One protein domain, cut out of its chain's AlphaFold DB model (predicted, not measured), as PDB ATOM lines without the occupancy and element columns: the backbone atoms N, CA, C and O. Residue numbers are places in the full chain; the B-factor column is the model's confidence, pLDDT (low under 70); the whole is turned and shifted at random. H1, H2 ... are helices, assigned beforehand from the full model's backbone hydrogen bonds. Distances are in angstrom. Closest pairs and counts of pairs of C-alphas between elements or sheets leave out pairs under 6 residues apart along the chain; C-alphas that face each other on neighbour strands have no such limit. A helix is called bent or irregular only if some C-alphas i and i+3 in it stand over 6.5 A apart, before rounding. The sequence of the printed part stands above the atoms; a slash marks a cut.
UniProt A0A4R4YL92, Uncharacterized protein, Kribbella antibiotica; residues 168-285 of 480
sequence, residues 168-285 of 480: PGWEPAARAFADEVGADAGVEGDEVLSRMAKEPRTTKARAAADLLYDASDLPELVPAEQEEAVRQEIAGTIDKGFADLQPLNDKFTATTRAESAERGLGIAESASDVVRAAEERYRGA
ATOM      1  N   PRO A 168     197.510 221.151 295.609       84.94
ATOM      2  CA  PRO A 168     197.739 221.748 294.290       84.94
ATOM      3  C   PRO A 168     197.956 220.708 293.180       84.94
ATOM      4  O   PRO A 168     197.847 221.062 292.009       84.94
ATOM      5  N   GLY A 169     198.278 219.461 293.538       88.06
ATOM      6  CA  GLY A 169     198.435 218.348 292.604       88.06
ATOM      7  C   GLY A 169     197.153 217.559 292.320       88.06
ATOM      8  O   GLY A 169     197.144 216.797 291.355       88.06
ATOM      9  N   TRP A 170     196.084 217.727 293.113       94.81
ATOM     10  CA  TRP A 170     194.867 216.901 293.014       94.81
ATOM     11  C   TRP A 170     193.583 217.714 292.829       94.81
ATOM     12  O   TRP A 170     192.750 217.328 292.017       94.81
ATOM     13  N   GLU A 171     193.416 218.843 293.526       95.06
ATOM     14  CA  GLU A 171     192.212 219.679 293.381       95.06
ATOM     15  C   GLU A 171     192.034 220.217 291.952       95.06
ATOM     16  O   GLU A 171     190.932 220.081 291.419       95.06
ATOM     17  N   PRO A 172     193.073 220.757 291.278       95.06
ATOM     18  CA  PRO A 172     192.918 221.209 289.898       95.06
ATOM     19  C   PRO A 172     192.537 220.075 288.939       95.06
ATOM     20  O   PRO A 172     191.702 220.292 288.065       95.06
ATOM     21  N   ALA A 173     193.098 218.873 289.128       96.69
ATOM     22  CA  ALA A 173     192.721 217.685 288.365       96.69
ATOM     23  C   ALA A 173     191.252 217.313 288.585       96.69
ATOM     24  O   ALA A 173     190.532 217.107 287.619       96.69
ATOM     25  N   ALA A 174     190.799 217.264 289.843       97.81
ATOM     26  CA  ALA A 174     189.419 216.925 290.180       97.81
ATOM     27  C   ALA A 174     188.413 217.918 289.588       97.81
ATOM     28  O   ALA A 174     187.370 217.503 289.095       97.81
ATOM     29  N   ARG A 175     188.737 219.218 289.593       97.75
ATOM     30  CA  ARG A 175     187.880 220.243 288.994       97.75
ATOM     31  C   ARG A 175     187.821 220.129 287.472       97.75
ATOM     32  O   ARG A 175     186.729 220.068 286.931       97.75
ATOM     33  N   ALA A 176     188.973 220.034 286.806       98.06
ATOM     34  CA  ALA A 176     189.017 219.883 285.352       98.06
ATOM     35  C   ALA A 176     188.334 218.585 284.884       98.06
ATOM     36  O   ALA A 176     187.583 218.599 283.917       98.06
ATOM     37  N   PHE A 177     188.543 217.486 285.614       98.69
ATOM     38  CA  PHE A 177     187.845 216.220 285.395       98.69
ATOM     39  C   PHE A 177     186.324 216.379 285.517       98.69
ATOM     40  O   PHE A 177     185.590 215.931 284.644       98.69
ATOM     41  N   ALA A 178     185.846 217.018 286.589       98.69
ATOM     42  CA  ALA A 178     184.419 217.203 286.821       98.69
ATOM     43  C   ALA A 178     183.764 218.113 285.772       98.69
ATOM     44  O   ALA A 178     182.644 217.831 285.355       98.69
ATOM     45  N   ASP A 179     184.457 219.167 285.333       98.62
ATOM     46  CA  ASP A 179     183.986 220.054 284.265       98.62
ATOM     47  C   ASP A 179     183.830 219.289 282.936       98.62
ATOM     48  O   ASP A 179     182.803 219.427 282.274       98.62
ATOM     49  N   GLU A 180     184.796 218.431 282.582       98.62
ATOM     50  CA  GLU A 180     184.747 217.621 281.354       98.62
ATOM     51  C   GLU A 180     183.667 216.528 281.421       98.62
ATOM     52  O   GLU A 180     182.837 216.418 280.523       98.62
ATOM     53  N   VAL A 181     183.593 215.774 282.527       98.69
ATOM     54  CA  VAL A 181     182.513 214.790 282.745       98.69
ATOM     55  C   VAL A 181     181.144 215.466 282.730       98.69
ATOM     56  O   VAL A 181     180.180 214.895 282.229       98.69
ATOM     57  N   GLY A 182     181.043 216.680 283.274       98.56
ATOM     58  CA  GLY A 182     179.818 217.468 283.240       98.56
ATOM     59  C   GLY A 182     179.409 217.827 281.815       98.56
ATOM     60  O   GLY A 182     178.250 217.636 281.445       98.56
ATOM     61  N   ALA A 183     180.364 218.275 280.995       98.44
ATOM     62  CA  ALA A 183     180.125 218.570 279.587       98.44
ATOM     63  C   ALA A 183     179.612 217.338 278.819       98.44
ATOM     64  O   ALA A 183     178.609 217.454 278.110       98.44
ATOM     65  N   ASP A 184     180.231 216.172 279.021       98.19
ATOM     66  CA  ASP A 184     179.811 214.907 278.402       98.19
ATOM     67  C   ASP A 184     178.432 214.443 278.902       98.19
ATOM     68  O   ASP A 184     177.600 213.988 278.118       98.19
ATOM     69  N   ALA A 185     178.153 214.601 280.200       98.25
ATOM     70  CA  ALA A 185     176.904 214.159 280.819       98.25
ATOM     71  C   ALA A 185     175.749 215.179 280.741       98.25
ATOM     72  O   ALA A 185     174.639 214.899 281.202       98.25
ATOM     73  N   GLY A 186     175.986 216.375 280.193       98.06
ATOM     74  CA  GLY A 186     174.990 217.447 280.113       98.06
ATOM     75  C   GLY A 186     174.617 218.070 281.465       98.06
ATOM     76  O   GLY A 186     173.478 218.508 281.647       98.06
ATOM     77  N   VAL A 187     175.554 218.112 282.418       98.31
ATOM     78  CA  VAL A 187     175.397 218.731 283.747       98.31
ATOM     79  C   VAL A 187     176.577 219.656 284.073       98.31
ATOM     80  O   VAL A 187     177.634 219.580 283.465       98.31
ATOM     81  N   GLU A 188     176.425 220.551 285.046       98.19
ATOM     82  CA  GLU A 188     177.528 221.430 285.464       98.19
ATOM     83  C   GLU A 188     178.606 220.654 286.247       98.19
ATOM     84  O   GLU A 188     178.285 219.753 287.025       98.19
ATOM     85  N   GLY A 189     179.880 221.045 286.140       98.06
ATOM     86  CA  GLY A 189     180.973 220.385 286.874       98.06
ATOM     87  C   GLY A 189     180.803 220.410 288.401       98.06
ATOM     88  O   GLY A 189     181.124 219.443 289.092       98.06
ATOM     89  N   ASP A 190     180.197 221.467 288.952       97.69
ATOM     90  CA  ASP A 190     179.866 221.545 290.383       97.69
ATOM     91  C   ASP A 190     178.796 220.508 290.808       97.69
ATOM     92  O   ASP A 190     178.808 220.044 291.954       97.69
ATOM     93  N   GLU A 191     177.890 220.113 289.906       97.62
ATOM     94  CA  GLU A 191     176.927 219.024 290.139       97.62
ATOM     95  C   GLU A 191     177.650 217.668 290.137       97.62
ATOM     96  O   GLU A 191     177.416 216.852 291.030       97.62
ATOM     97  N   VAL A 192     178.597 217.453 289.215       98.50
ATOM     98  CA  VAL A 192     179.459 216.256 289.208       98.50
ATOM     99  C   VAL A 192     180.233 216.140 290.524       98.50
ATOM    100  O   VAL A 192     180.169 215.104 291.190       98.50
ATOM    101  N   LEU A 193     180.892 217.221 290.964       98.38
ATOM    102  CA  LEU A 193     181.592 217.263 292.253       98.38
ATOM    103  C   LEU A 193     180.656 216.961 293.425       98.38
ATOM    104  O   LEU A 193     181.058 216.261 294.350       98.38
ATOM    105  N   SER A 194     179.417 217.458 293.400       97.88
ATOM    106  CA  SER A 194     178.439 217.214 294.468       97.88
ATOM    107  C   SER A 194     178.025 215.743 294.539       97.88
ATOM    108  O   SER A 194     178.026 215.167 295.629       97.88
ATOM    109  N   ARG A 195     177.787 215.094 293.390       97.81
ATOM    110  CA  ARG A 195     177.511 213.648 293.324       97.81
ATOM    111  C   ARG A 195     178.692 212.813 293.803       97.81
ATOM    112  O   ARG A 195     178.510 211.878 294.573       97.81
ATOM    113  N   MET A 196     179.914 213.178 293.426       98.56
ATOM    114  CA  MET A 196     181.113 212.486 293.911       98.56
ATOM    115  C   MET A 196     181.402 212.774 295.395       98.56
ATOM    116  O   MET A 196     181.997 211.944 296.083       98.56
ATOM    117  N   ALA A 197     181.014 213.937 295.922       97.75
ATOM    118  CA  ALA A 197     181.186 214.289 297.333       97.75
ATOM    119  C   ALA A 197     180.249 213.498 298.259       97.75
ATOM    120  O   ALA A 197     180.633 213.231 299.396       97.75
ATOM    121  N   LYS A 198     179.070 213.081 297.773       96.94
ATOM    122  CA  LYS A 198     178.166 212.150 298.474       96.94
ATOM    123  C   LYS A 198     178.806 210.789 298.738       96.94
ATOM    124  O   LYS A 198     178.528 210.160 299.759       96.94
ATOM    125  N   GLU A 199     179.610 210.327 297.789       97.81
ATOM    126  CA  GLU A 199     180.139 208.973 297.797       97.81
ATOM    127  C   GLU A 199     181.346 208.824 298.729       97.81
ATOM    128  O   GLU A 199     182.211 209.707 298.785       97.81
ATOM    129  N   PRO A 200     181.486 207.689 299.428       96.25
ATOM    130  CA  PRO A 200     182.698 207.374 300.158       96.25
ATOM    131  C   PRO A 200     183.883 207.194 299.206       96.25
ATOM    132  O   PRO A 200     183.728 206.913 298.018       96.25
ATOM    133  N   ARG A 201     185.096 207.274 299.765       95.31
ATOM    134  CA  ARG A 201     186.390 207.101 299.076       95.31
ATOM    135  C   ARG A 201     186.408 206.011 297.997       95.31
ATOM    136  O   ARG A 201     187.060 206.188 296.979       95.31
ATOM    137  N   THR A 202     185.743 204.882 298.241       95.38
ATOM    138  CA  THR A 202     185.782 203.686 297.387       95.38
ATOM    139  C   THR A 202     184.804 203.702 296.217       95.38
ATOM    140  O   THR A 202     184.920 202.854 295.344       95.38
ATOM    141  N   THR A 203     183.827 204.610 296.203       97.00
ATOM    142  CA  THR A 203     182.788 204.679 295.160       97.00
ATOM    143  C   THR A 203     182.714 206.048 294.486       97.00
ATOM    144  O   THR A 203     181.905 206.237 293.583       97.00
ATOM    145  N   LYS A 204     183.602 206.998 294.818       97.56
ATOM    146  CA  LYS A 204     183.652 208.309 294.142       97.56
ATOM    147  C   LYS A 204     183.834 208.195 292.626       97.56
ATOM    148  O   LYS A 204     183.134 208.877 291.883       97.56
ATOM    149  N   ALA A 205     184.730 207.319 292.163       98.31
ATOM    150  CA  ALA A 205     184.910 207.063 290.732       98.31
ATOM    151  C   ALA A 205     183.652 206.459 290.101       98.31
ATOM    152  O   ALA A 205     183.317 206.774 288.960       98.31
ATOM    153  N   ARG A 206     182.923 205.634 290.863       98.06
ATOM    154  CA  ARG A 206     181.674 205.033 290.408       98.06
ATOM    155  C   ARG A 206     180.589 206.080 290.150       98.06
ATOM    156  O   ARG A 206     179.965 206.005 289.103       98.06
ATOM    157  N   ALA A 207     180.429 207.093 291.002       98.19
ATOM    158  CA  ALA A 207     179.460 208.166 290.739       98.19
ATOM    159  C   ALA A 207     179.712 208.904 289.411       98.19
ATOM    160  O   ALA A 207     178.764 209.238 288.704       98.19
ATOM    161  N   ALA A 208     180.976 209.144 289.050       98.56
ATOM    162  CA  ALA A 208     181.316 209.735 287.755       98.56
ATOM    163  C   ALA A 208     181.112 208.748 286.592       98.56
ATOM    164  O   ALA A 208     180.600 209.129 285.543       98.56
ATOM    165  N   ALA A 209     181.453 207.472 286.786       98.75
ATOM    166  CA  ALA A 209     181.186 206.427 285.801       98.75
ATOM    167  C   ALA A 209     179.686 206.253 285.523       98.75
ATOM    168  O   ALA A 209     179.304 206.038 284.376       98.75
ATOM    169  N   ASP A 210     178.843 206.376 286.551       98.62
ATOM    170  CA  ASP A 210     177.392 206.289 286.405       98.62
ATOM    171  C   ASP A 210     176.841 207.430 285.547       98.62
ATOM    172  O   ASP A 210     176.035 207.173 284.660       98.62
ATOM    173  N   LEU A 211     177.335 208.658 285.742       98.50
ATOM    174  CA  LEU A 211     176.989 209.808 284.900       98.50
ATOM    175  C   LEU A 211     177.341 209.581 283.428       98.50
ATOM    176  O   LEU A 211     176.499 209.786 282.558       98.50
ATOM    177  N   LEU A 212     178.578 209.157 283.160       98.69
ATOM    178  CA  LEU A 212     179.060 208.919 281.799       98.69
ATOM    179  C   LEU A 212     178.289 207.784 281.119       98.69
ATOM    180  O   LEU A 212     177.927 207.895 279.952       98.69
ATOM    181  N   TYR A 213     178.013 206.705 281.852       98.69
ATOM    182  CA  TYR A 213     177.217 205.597 281.344       98.69
ATOM    183  C   TYR A 213     175.789 206.054 281.017       98.69
ATOM    184  O   TYR A 213     175.321 205.831 279.905       98.69
ATOM    185  N   ASP A 214     175.111 206.723 281.952       98.50
ATOM    186  CA  ASP A 214     173.707 207.124 281.801       98.50
ATOM    187  C   ASP A 214     173.497 208.172 280.694       98.50
ATOM    188  O   ASP A 214     172.411 208.248 280.123       98.50
ATOM    189  N   ALA A 215     174.518 208.977 280.389       98.31
ATOM    190  CA  ALA A 215     174.476 209.991 279.336       98.31
ATOM    191  C   ALA A 215     174.835 209.469 277.930       98.31
ATOM    192  O   ALA A 215     174.724 210.213 276.956       98.31
ATOM    193  N   SER A 216     175.276 208.215 277.825       98.50
ATOM    194  CA  SER A 216     175.707 207.576 276.574       98.50
ATOM    195  C   SER A 216     174.598 206.731 275.926       98.50
ATOM    196  O   SER A 216     173.494 206.634 276.461       98.50
ATOM    197  N   ASP A 217     174.896 206.053 274.812       98.19
ATOM    198  CA  ASP A 217     173.986 205.053 274.227       98.19
ATOM    199  C   ASP A 217     174.000 203.717 275.012       98.19
ATOM    200  O   ASP A 217     173.200 202.814 274.745       98.19
ATOM    201  N   LEU A 218     174.920 203.539 275.972       98.06
ATOM    202  CA  LEU A 218     175.129 202.267 276.675       98.06
ATOM    203  C   LEU A 218     173.891 201.693 277.384       98.06
ATOM    204  O   LEU A 218     173.733 200.472 277.298       98.06
ATOM    205  N   PRO A 219     173.000 202.477 278.026       98.31
ATOM    206  CA  PRO A 219     171.795 201.932 278.653       98.31
ATOM    207  C   PRO A 219     170.865 201.208 277.665       98.31
ATOM    208  O   PRO A 219     170.102 200.334 278.066       98.31
ATOM    209  N   GLU A 220     170.911 201.564 276.376       97.31
ATOM    210  CA  GLU A 220     170.125 200.906 275.325       97.31
ATOM    211  C   GLU A 220     170.882 199.746 274.655       97.31
ATOM    212  O   GLU A 220     170.260 198.848 274.082       97.31
ATOM    213  N   LEU A 221     172.218 199.764 274.701       96.19
ATOM    214  CA  LEU A 221     173.082 198.807 274.003       96.19
ATOM    215  C   LEU A 221     173.523 197.618 274.870       96.19
ATOM    216  O   LEU A 221     173.697 196.515 274.349       96.19
ATOM    217  N   VAL A 222     173.776 197.834 276.161       95.75
ATOM    218  CA  VAL A 222     174.396 196.839 277.047       95.75
ATOM    219  C   VAL A 222     173.316 195.954 277.681       95.75
ATOM    220  O   VAL A 222     172.384 196.479 278.283       95.75
ATOM    221  N   PRO A 223     173.429 194.615 277.612       95.44
ATOM    222  CA  PRO A 223     172.533 193.725 278.348       95.44
ATOM    223  C   PRO A 223     172.575 193.985 279.857       95.44
ATOM    224  O   PRO A 223     173.650 194.228 280.411       95.44
ATOM    225  N   ALA A 224     171.428 193.856 280.530       96.25
ATOM    226  CA  ALA A 224     171.270 194.165 281.956       96.25
ATOM    227  C   ALA A 224     172.320 193.468 282.849       96.25
ATOM    228  O   ALA A 224     172.831 194.038 283.809       96.25
ATOM    229  N   GLU A 225     172.691 192.230 282.519       96.44
ATOM    230  CA  GLU A 225     173.687 191.447 283.249       96.44
ATOM    231  C   GLU A 225     175.145 191.909 283.046       96.44
ATOM    232  O   GLU A 225     176.037 191.439 283.756       96.44
ATOM    233  N   GLN A 226     175.399 192.826 282.107       97.50
ATOM    234  CA  GLN A 226     176.727 193.361 281.778       97.50
ATOM    235  C   GLN A 226     176.890 194.846 282.133       97.50
ATOM    236  O   GLN A 226     178.022 195.334 282.137       97.50
ATOM    237  N   GLU A 227     175.812 195.557 282.485       98.06
ATOM    238  CA  GLU A 227     175.862 196.989 282.828       98.06
ATOM    239  C   GLU A 227     176.876 197.275 283.942       98.06
ATOM    240  O   GLU A 227     177.718 198.166 283.824       98.06
ATOM    241  N   GLU A 228     176.844 196.468 285.006       98.00
ATOM    242  CA  GLU A 228     177.733 196.629 286.157       98.00
ATOM    243  C   GLU A 228     179.208 196.466 285.774       98.00
ATOM    244  O   GLU A 228     180.059 197.207 286.263       98.00
ATOM    245  N   ALA A 229     179.519 195.536 284.868       97.88
ATOM    246  CA  ALA A 229     180.885 195.317 284.408       97.88
ATOM    247  C   ALA A 229     181.409 196.519 283.607       97.88
ATOM    248  O   ALA A 229     182.549 196.933 283.809       97.88
ATOM    249  N   VAL A 230     180.574 197.115 282.748       98.31
ATOM    250  CA  VAL A 230     180.948 198.306 281.968       98.31
ATOM    251  C   VAL A 230     181.158 199.511 282.882       98.31
ATOM    252  O   VAL A 230     182.178 200.194 282.787       98.31
ATOM    253  N   ARG A 231     180.254 199.744 283.838       98.56
ATOM    254  CA  ARG A 231     180.408 200.833 284.814       98.56
ATOM    255  C   ARG A 231     181.655 200.647 285.691       98.56
ATOM    256  O   ARG A 231     182.337 201.623 285.999       98.56
ATOM    257  N   GLN A 232     182.005 199.408 286.057       98.31
ATOM    258  CA  GLN A 232     183.270 199.095 286.736       98.31
ATOM    259  C   GLN A 232     184.504 199.340 285.851       98.31
ATOM    260  O   GLN A 232     185.518 199.810 286.365       98.31
ATOM    261  N   GLU A 233     184.435 199.064 284.544       98.50
ATOM    262  CA  GLU A 233     185.513 199.348 283.578       98.50
ATOM    263  C   GLU A 233     185.809 200.860 283.513       98.50
ATOM    264  O   GLU A 233     186.969 201.283 283.606       98.50
ATOM    265  N   ILE A 234     184.755 201.685 283.453       98.62
ATOM    266  CA  ILE A 234     184.857 203.152 283.459       98.62
ATOM    267  C   ILE A 234     185.420 203.641 284.804       98.62
ATOM    268  O   ILE A 234     186.420 204.363 284.836       98.62
ATOM    269  N   ALA A 235     184.842 203.198 285.927       98.44
ATOM    270  CA  ALA A 235     185.284 203.597 287.267       98.44
ATOM    271  C   ALA A 235     186.749 203.214 287.538       98.44
ATOM    272  O   ALA A 235     187.517 204.025 288.054       98.44
ATOM    273  N   GLY A 236     187.170 202.011 287.134       97.88
ATOM    274  CA  GLY A 236     188.552 201.557 287.282       97.88
ATOM    275  C   GLY A 236     189.552 202.394 286.478       97.88
ATOM    276  O   GLY A 236     190.684 202.596 286.923       97.88
ATOM    277  N   THR A 237     189.137 202.924 285.324       98.44
ATOM    278  CA  THR A 237     189.951 203.851 284.522       98.44
ATOM    279  C   THR A 237     190.131 205.191 285.235       98.44
ATOM    280  O   THR A 237     191.258 205.685 285.323       98.44
ATOM    281  N   ILE A 238     189.059 205.724 285.827       98.50
ATOM    282  CA  ILE A 238     189.092 206.956 286.628       98.50
ATOM    283  C   ILE A 238     190.005 206.778 287.851       98.50
ATOM    284  O   ILE A 238     190.937 207.561 288.043       98.50
ATOM    285  N   ASP A 239     189.793 205.723 288.646       97.62
ATOM    286  CA  ASP A 239     190.595 205.440 289.845       97.62
ATOM    287  C   ASP A 239     192.086 205.316 289.519       97.62
ATOM    288  O   ASP A 239     192.932 205.903 290.198       97.62
ATOM    289  N   LYS A 240     192.422 204.583 288.449       97.19
ATOM    290  CA  LYS A 240     193.808 204.438 287.992       97.19
ATOM    291  C   LYS A 240     194.410 205.788 287.603       97.19
ATOM    292  O   LYS A 240     195.524 206.097 288.020       97.19
ATOM    293  N   GLY A 241     193.673 206.594 286.842       97.62
ATOM    294  CA  GLY A 241     194.114 207.914 286.411       97.62
ATOM    295  C   GLY A 241     194.436 208.849 287.581       97.62
ATOM    296  O   GLY A 241     195.492 209.481 287.600       97.62
ATOM    297  N   PHE A 242     193.577 208.883 288.604       97.12
ATOM    298  CA  PHE A 242     193.830 209.675 289.811       97.12
ATOM    299  C   PHE A 242     194.965 209.106 290.670       97.12
ATOM    300  O   PHE A 242     195.759 209.878 291.212       97.12
ATOM    301  N   ALA A 243     195.092 207.782 290.780       95.25
ATOM    302  CA  ALA A 243     196.202 207.156 291.498       95.25
ATOM    303  C   ALA A 243     197.570 207.579 290.928       95.25
ATOM    304  O   ALA A 243     198.517 207.800 291.690       95.25
ATOM    305  N   ASP A 244     197.657 207.778 289.611       94.94
ATOM    306  CA  ASP A 244     198.871 208.226 288.922       94.94
ATOM    307  C   ASP A 244     199.237 209.704 289.213       94.94
ATOM    308  O   ASP A 244     200.360 210.128 288.930       94.94
ATOM    309  N   LEU A 245     198.353 210.486 289.857       92.00
ATOM    310  CA  LEU A 245     198.623 211.870 290.290       92.00
ATOM    311  C   LEU A 245     199.409 211.973 291.603       92.00
ATOM    312  O   LEU A 245     199.833 213.069 291.984       92.00
ATOM    313  N   GLN A 246     199.606 210.866 292.328       82.19
ATOM    314  CA  GLN A 246     200.301 210.845 293.622       82.19
ATOM    315  C   GLN A 246     201.621 211.659 293.638       82.19
ATOM    316  O   GLN A 246     201.830 212.399 294.603       82.19
ATOM    317  N   PRO A 247     202.491 211.612 292.603       78.56
ATOM    318  CA  PRO A 247     203.765 212.341 292.600       78.56
ATOM    319  C   PRO A 247     203.649 213.874 292.543       78.56
ATOM    320  O   PRO A 247     204.637 214.567 292.788       78.56
ATOM    321  N   LEU A 248     202.484 214.430 292.186       72.75
ATOM    322  CA  LEU A 248     202.310 215.877 292.013       72.75
ATOM    323  C   LEU A 248     202.105 216.631 293.335       72.75
ATOM    324  O   LEU A 248     202.243 217.854 293.361       72.75
ATOM    325  N   ASN A 249     201.811 215.934 294.437       66.94
ATOM    326  CA  ASN A 249     201.474 216.579 295.709       66.94
ATOM    327  C   ASN A 249     202.662 217.305 296.376       66.94
ATOM    328  O   ASN A 249     202.469 218.218 297.172       66.94
ATOM    329  N   ASP A 250     203.898 216.957 296.012       64.38
ATOM    330  CA  ASP A 250     205.103 217.468 296.680       64.38
ATOM    331  C   ASP A 250     205.526 218.875 296.207       64.38
ATOM    332  O   ASP A 250     206.523 219.427 296.682       64.38
ATOM    333  N   LYS A 251     204.806 219.481 295.247       69.06
ATOM    334  CA  LYS A 251     205.203 220.744 294.602       69.06
ATOM    335  C   LYS A 251     204.070 221.774 294.607       69.06
ATOM    336  O   LYS A 251     203.122 221.697 293.838       69.06
ATOM    337  N   PHE A 252     204.219 222.827 295.409       72.12
ATOM    338  CA  PHE A 252     203.283 223.959 295.450       72.12
ATOM    339  C   PHE A 252     203.676 225.038 294.431       72.12
ATOM    340  O   PHE A 252     204.122 226.126 294.801       72.12
ATOM    341  N   THR A 253     203.549 224.738 293.134       80.50
ATOM    342  CA  THR A 253     203.859 225.697 292.054       80.50
ATOM    343  C   THR A 253     202.671 225.917 291.120       80.50
ATOM    344  O   THR A 253     201.811 225.049 290.979       80.50
ATOM    345  N   ALA A 254     202.625 227.074 290.447       77.94
ATOM    346  CA  ALA A 254     201.623 227.338 289.410       77.94
ATOM    347  C   ALA A 254     201.700 226.307 288.267       77.94
ATOM    348  O   ALA A 254     200.669 225.866 287.769       77.94
ATOM    349  N   THR A 255     202.912 225.869 287.915       87.19
ATOM    350  CA  THR A 255     203.148 224.805 286.931       87.19
ATOM    351  C   THR A 255     202.504 223.489 287.354       87.19
ATOM    352  O   THR A 255     201.814 222.878 286.550       87.19
ATOM    353  N   THR A 256     202.649 223.089 288.622       88.19
ATOM    354  CA  THR A 256     202.029 221.863 289.156       88.19
ATOM    355  C   THR A 256     200.510 221.903 289.042       88.19
ATOM    356  O   THR A 256     199.901 220.900 288.697       88.19
ATOM    357  N   ARG A 257     199.884 223.062 289.278       89.19
ATOM    358  CA  ARG A 257     198.427 223.192 289.145       89.19
ATOM    359  C   ARG A 257     197.950 223.068 287.703       89.19
ATOM    360  O   ARG A 257     196.933 222.428 287.469       89.19
ATOM    361  N   ALA A 258     198.664 223.690 286.766       90.94
ATOM    362  CA  ALA A 258     198.347 223.583 285.346       90.94
ATOM    363  C   ALA A 258     198.510 222.136 284.855       90.94
ATOM    364  O   ALA A 258     197.597 221.605 284.235       90.94
ATOM    365  N   GLU A 259     199.617 221.480 285.219       93.31
ATOM    366  CA  GLU A 259     199.852 220.063 284.915       93.31
ATOM    367  C   GLU A 259     198.780 219.165 285.552       93.31
ATOM    368  O   GLU A 259     198.249 218.281 284.896       93.31
ATOM    369  N   SER A 260     198.413 219.411 286.812       94.44
ATOM    370  CA  SER A 260     197.340 218.687 287.503       94.44
ATOM    371  C   SER A 260     196.006 218.812 286.758       94.44
ATOM    372  O   SER A 260     195.367 217.800 286.492       94.44
ATOM    373  N   ALA A 261     195.616 220.023 286.350       95.69
ATOM    374  CA  ALA A 261     194.394 220.239 285.578       95.69
ATOM    375  C   ALA A 261     194.420 219.507 284.223       95.69
ATOM    376  O   ALA A 261     193.461 218.818 283.892       95.69
ATOM    377  N   GLU A 262     195.527 219.587 283.477       96.38
ATOM    378  CA  GLU A 262     195.705 218.862 282.207       96.38
ATOM    379  C   GLU A 262     195.583 217.343 282.395       96.38
ATOM    380  O   GLU A 262     194.923 216.663 281.612       96.38
ATOM    381  N   ARG A 263     196.153 216.801 283.478       97.06
ATOM    382  CA  ARG A 263     195.979 215.386 283.824       97.06
ATOM    383  C   ARG A 263     194.523 215.057 284.143       97.06
ATOM    384  O   ARG A 263     194.064 214.009 283.715       97.06
ATOM    385  N   GLY A 264     193.809 215.934 284.848       98.00
ATOM    386  CA  GLY A 264     192.372 215.797 285.100       98.00
ATOM    387  C   GLY A 264     191.557 215.638 283.816       98.00
ATOM    388  O   GLY A 264     190.757 214.710 283.720       98.00
ATOM    389  N   LEU A 265     191.829 216.476 282.808       98.25
ATOM    390  CA  LEU A 265     191.211 216.367 281.479       98.25
ATOM    391  C   LEU A 265     191.535 215.025 280.812       98.25
ATOM    392  O   LEU A 265     190.634 214.339 280.346       98.25
ATOM    393  N   GLY A 266     192.801 214.596 280.839       98.12
ATOM    394  CA  GLY A 266     193.195 213.302 280.270       98.12
ATOM    395  C   GLY A 266     192.548 212.093 280.964       98.12
ATOM    396  O   GLY A 266     192.306 211.072 280.321       98.12
ATOM    397  N   ILE A 267     192.245 212.192 282.266       98.50
ATOM    398  CA  ILE A 267     191.499 211.154 282.998       98.50
ATOM    399  C   ILE A 267     190.051 211.089 282.503       98.50
ATOM    400  O   ILE A 267     189.547 209.988 282.285       98.50
ATOM    401  N   ALA A 268     189.398 212.240 282.310       98.62
ATOM    402  CA  ALA A 268     188.037 212.302 281.776       98.62
ATOM    403  C   ALA A 268     187.980 211.754 280.343       98.62
ATOM    404  O   ALA A 268     187.207 210.839 280.081       98.62
ATOM    405  N   GLU A 269     188.886 212.195 279.463       98.50
ATOM    406  CA  GLU A 269     188.998 211.689 278.087       98.50
ATOM    407  C   GLU A 269     189.184 210.163 278.054       98.50
ATOM    408  O   GLU A 269     188.493 209.465 277.313       98.50
ATOM    409  N   SER A 270     190.051 209.620 278.918       98.50
ATOM    410  CA  SER A 270     190.264 208.169 279.020       98.50
ATOM    411  C   SER A 270     189.011 207.416 279.481       98.50
ATOM    412  O   SER A 270     188.778 206.287 279.058       98.50
ATOM    413  N   ALA A 271     188.200 208.008 280.363       98.50
ATOM    414  CA  ALA A 271     186.934 207.414 280.785       98.50
ATOM    415  C   ALA A 271     185.905 207.430 279.639       98.50
ATOM    416  O   ALA A 271     185.250 206.415 279.388       98.50
ATOM    417  N   SER A 272     185.825 208.529 278.889       98.56
ATOM    418  CA  SER A 272     184.961 208.654 277.708       98.56
ATOM    419  C   SER A 272     185.410 207.739 276.555       98.56
ATOM    420  O   SER A 272     184.575 207.212 275.819       98.56
ATOM    421  N   ASP A 273     186.707 207.446 276.419       98.50
ATOM    422  CA  ASP A 273     187.222 206.398 275.520       98.50
ATOM    423  C   ASP A 273     186.663 205.013 275.859       98.50
ATOM    424  O   ASP A 273     186.271 204.269 274.956       98.50
ATOM    425  N   VAL A 274     186.589 204.667 277.149       98.56
ATOM    426  CA  VAL A 274     186.008 203.392 277.598       98.56
ATOM    427  C   VAL A 274     184.523 203.319 277.251       98.56
ATOM    428  O   VAL A 274     184.074 202.287 276.752       98.56
ATOM    429  N   VAL A 275     183.777 204.413 277.444       98.62
ATOM    430  CA  VAL A 275     182.362 204.507 277.043       98.62
ATOM    431  C   VAL A 275     182.209 204.245 275.544       98.62
ATOM    432  O   VAL A 275     181.489 203.328 275.152       98.62
ATOM    433  N   ARG A 276     182.952 204.972 274.699       98.38
ATOM    434  CA  ARG A 276     182.899 204.818 273.234       98.38
ATOM    435  C   ARG A 276     183.276 203.410 272.779       98.38
ATOM    436  O   ARG A 276     182.591 202.824 271.941       98.38
ATOM    437  N   ALA A 277     184.330 202.834 273.354       97.69
ATOM    438  CA  ALA A 277     184.754 201.473 273.040       97.69
ATOM    439  C   ALA A 277     183.694 200.432 273.435       97.69
ATOM    440  O   ALA A 277     183.496 199.446 272.718       97.69
ATOM    441  N   ALA A 278     182.999 200.636 274.558       97.50
ATOM    442  CA  ALA A 278     181.876 199.795 274.952       97.50
ATOM    443  C   ALA A 278     180.696 199.955 273.977       97.50
ATOM    444  O   ALA A 278     180.161 198.950 273.511       97.50
ATOM    445  N   GLU A 279     180.337 201.173 273.570       97.62
ATOM    446  CA  GLU A 279     179.264 201.377 272.590       97.62
ATOM    447  C   GLU A 279     179.561 200.679 271.260       97.62
ATOM    448  O   GLU A 279     178.705 199.982 270.718       97.62
ATOM    449  N   GLU A 280     180.780 200.814 270.733       96.69
ATOM    450  CA  GLU A 280     181.207 200.121 269.512       96.69
ATOM    451  C   GLU A 280     181.103 198.596 269.655       96.69
ATOM    452  O   GLU A 280     180.584 197.917 268.761       96.69
ATOM    453  N   ARG A 281     181.546 198.062 270.802       95.94
ATOM    454  CA  ARG A 281     181.501 196.632 271.136       95.94
ATOM    455  C   ARG A 281     180.071 196.090 271.113       95.94
ATOM    456  O   ARG A 281     179.841 195.050 270.500       95.94
ATOM    457  N   TYR A 282     179.122 196.777 271.747       95.31
ATOM    458  CA  TYR A 282     177.740 196.295 271.864       95.31
ATOM    459  C   TYR A 282     176.877 196.617 270.637       95.31
ATOM    460  O   TYR A 282     176.040 195.801 270.254       95.31
ATOM    461  N   ARG A 283     177.143 197.718 269.923       95.12
ATOM    462  CA  ARG A 283     176.469 198.047 268.654       95.12
ATOM    463  C   ARG A 283     176.781 197.022 267.552       95.12
ATOM    464  O   ARG A 283     175.932 196.747 266.706       95.12
ATOM    465  N   GLY A 284     177.982 196.433 267.568       87.38
ATOM    466  CA  GLY A 284     178.424 195.396 266.625       87.38
ATOM    467  C   GLY A 284     178.060 193.951 266.997       87.38
ATOM    468  O   GLY A 284     178.285 193.048 266.189       87.38
ATOM    469  N   ALA A 285     177.485 193.702 268.178       73.69
ATOM    470  CA  ALA A 285     177.230 192.355 268.696       73.69
ATOM    471  C   ALA A 285     175.905 191.636 268.309       73.69
ATOM    472  O   ALA A 285     175.794 190.458 268.670       73.69
TER     473      ALA A 285
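This is residues 168 to 285 of the 480 residues of an uncharacterized protein of Kribbella antibiotica (UniProt A0A4R4YL92). A long helix, H7, runs the length of the domain with H5 side by side along it in the opposite direction; H1 packs on the earlier part of H7, H3 packs on H5 and on H7, and H2 packs across H1 and H3, away from H5 and H7. Short H4 packs near the last residues of H7, and short H6 is near its first. The printed part has 118 residues with seven named helices in the order H1 to H7 and no named strand, and its class is all helix. It is compact, with a radius of gyration of the C-alphas of 14.5 A, and only just elongated, spanning 48 by 24 by 24 A.

H7, residues 254 to 283, is 43.8 A long, from C-alpha 254 at (201.623, 227.338, 289.410) to C-alpha 283 at (176.469, 198.047, 268.654). H5, residues 227 to 243, measures 24.3 A, and H1, residues 171 to 185, measures 20.6 A from C-alpha 171 at (192.212, 219.679, 293.381). H3, residues 204 to 214, is 15.9 A long and H2, residues 189 to 198, is 14.5 A. H4 holds residues 218 to 221 and H6 residues 246 to 250. H6 is irregular, but only just: C-alphas 247 and 250 are 6.7 A apart.

H7 and H3 are the hubs, each touching four helices. H5 touches residues 264 to 278 of H7 at a shallow tilt of 19 degrees, opposite ways; their closest C-alphas, Gly 241 and Ile 267, are 5.4 A apart. H1 touches residues 257 to 269 of H7 at a shallow tilt of 31 degrees, the same way, closest at C-alphas Ala 173 and Gly 264, 3.8 A. H3 touches H5 at a steep tilt of 47 degrees, closest at C-alphas Ala 205 and Ala 235, 4.9 A. H2 touches H1, only just about perpendicular at 73 degrees, closest at C-alphas Asp 179 and Gly 189, 4.0 A. H4 touches residues 275 to 283 of H7, closest at C-alphas Leu 221 and Tyr 282, 5.7 A. H6 is close to H7 but not clearly touching, with C-alphas Leu 248 and Thr 256 closest at 6.6 A. H2 is apart from H5 and H7. Every O i to N i+4 pair is within hydrogen-bond range in H1, H2, H5 and H7, against 6 of 7 in H3 and 0 of 1 in H6, which has 0 of 2 O i to N i+3 pairs within range; H4 is too short for an O i to N i+4 pair.

The C-alphas of Phe 252 and Ala 285, the two farthest apart, are 48.9 A from each other. The printed part has no cut, and the six links between helices are tight. Mean pLDDT of the printed part is 94.9; residues 249 to 251 are under 70.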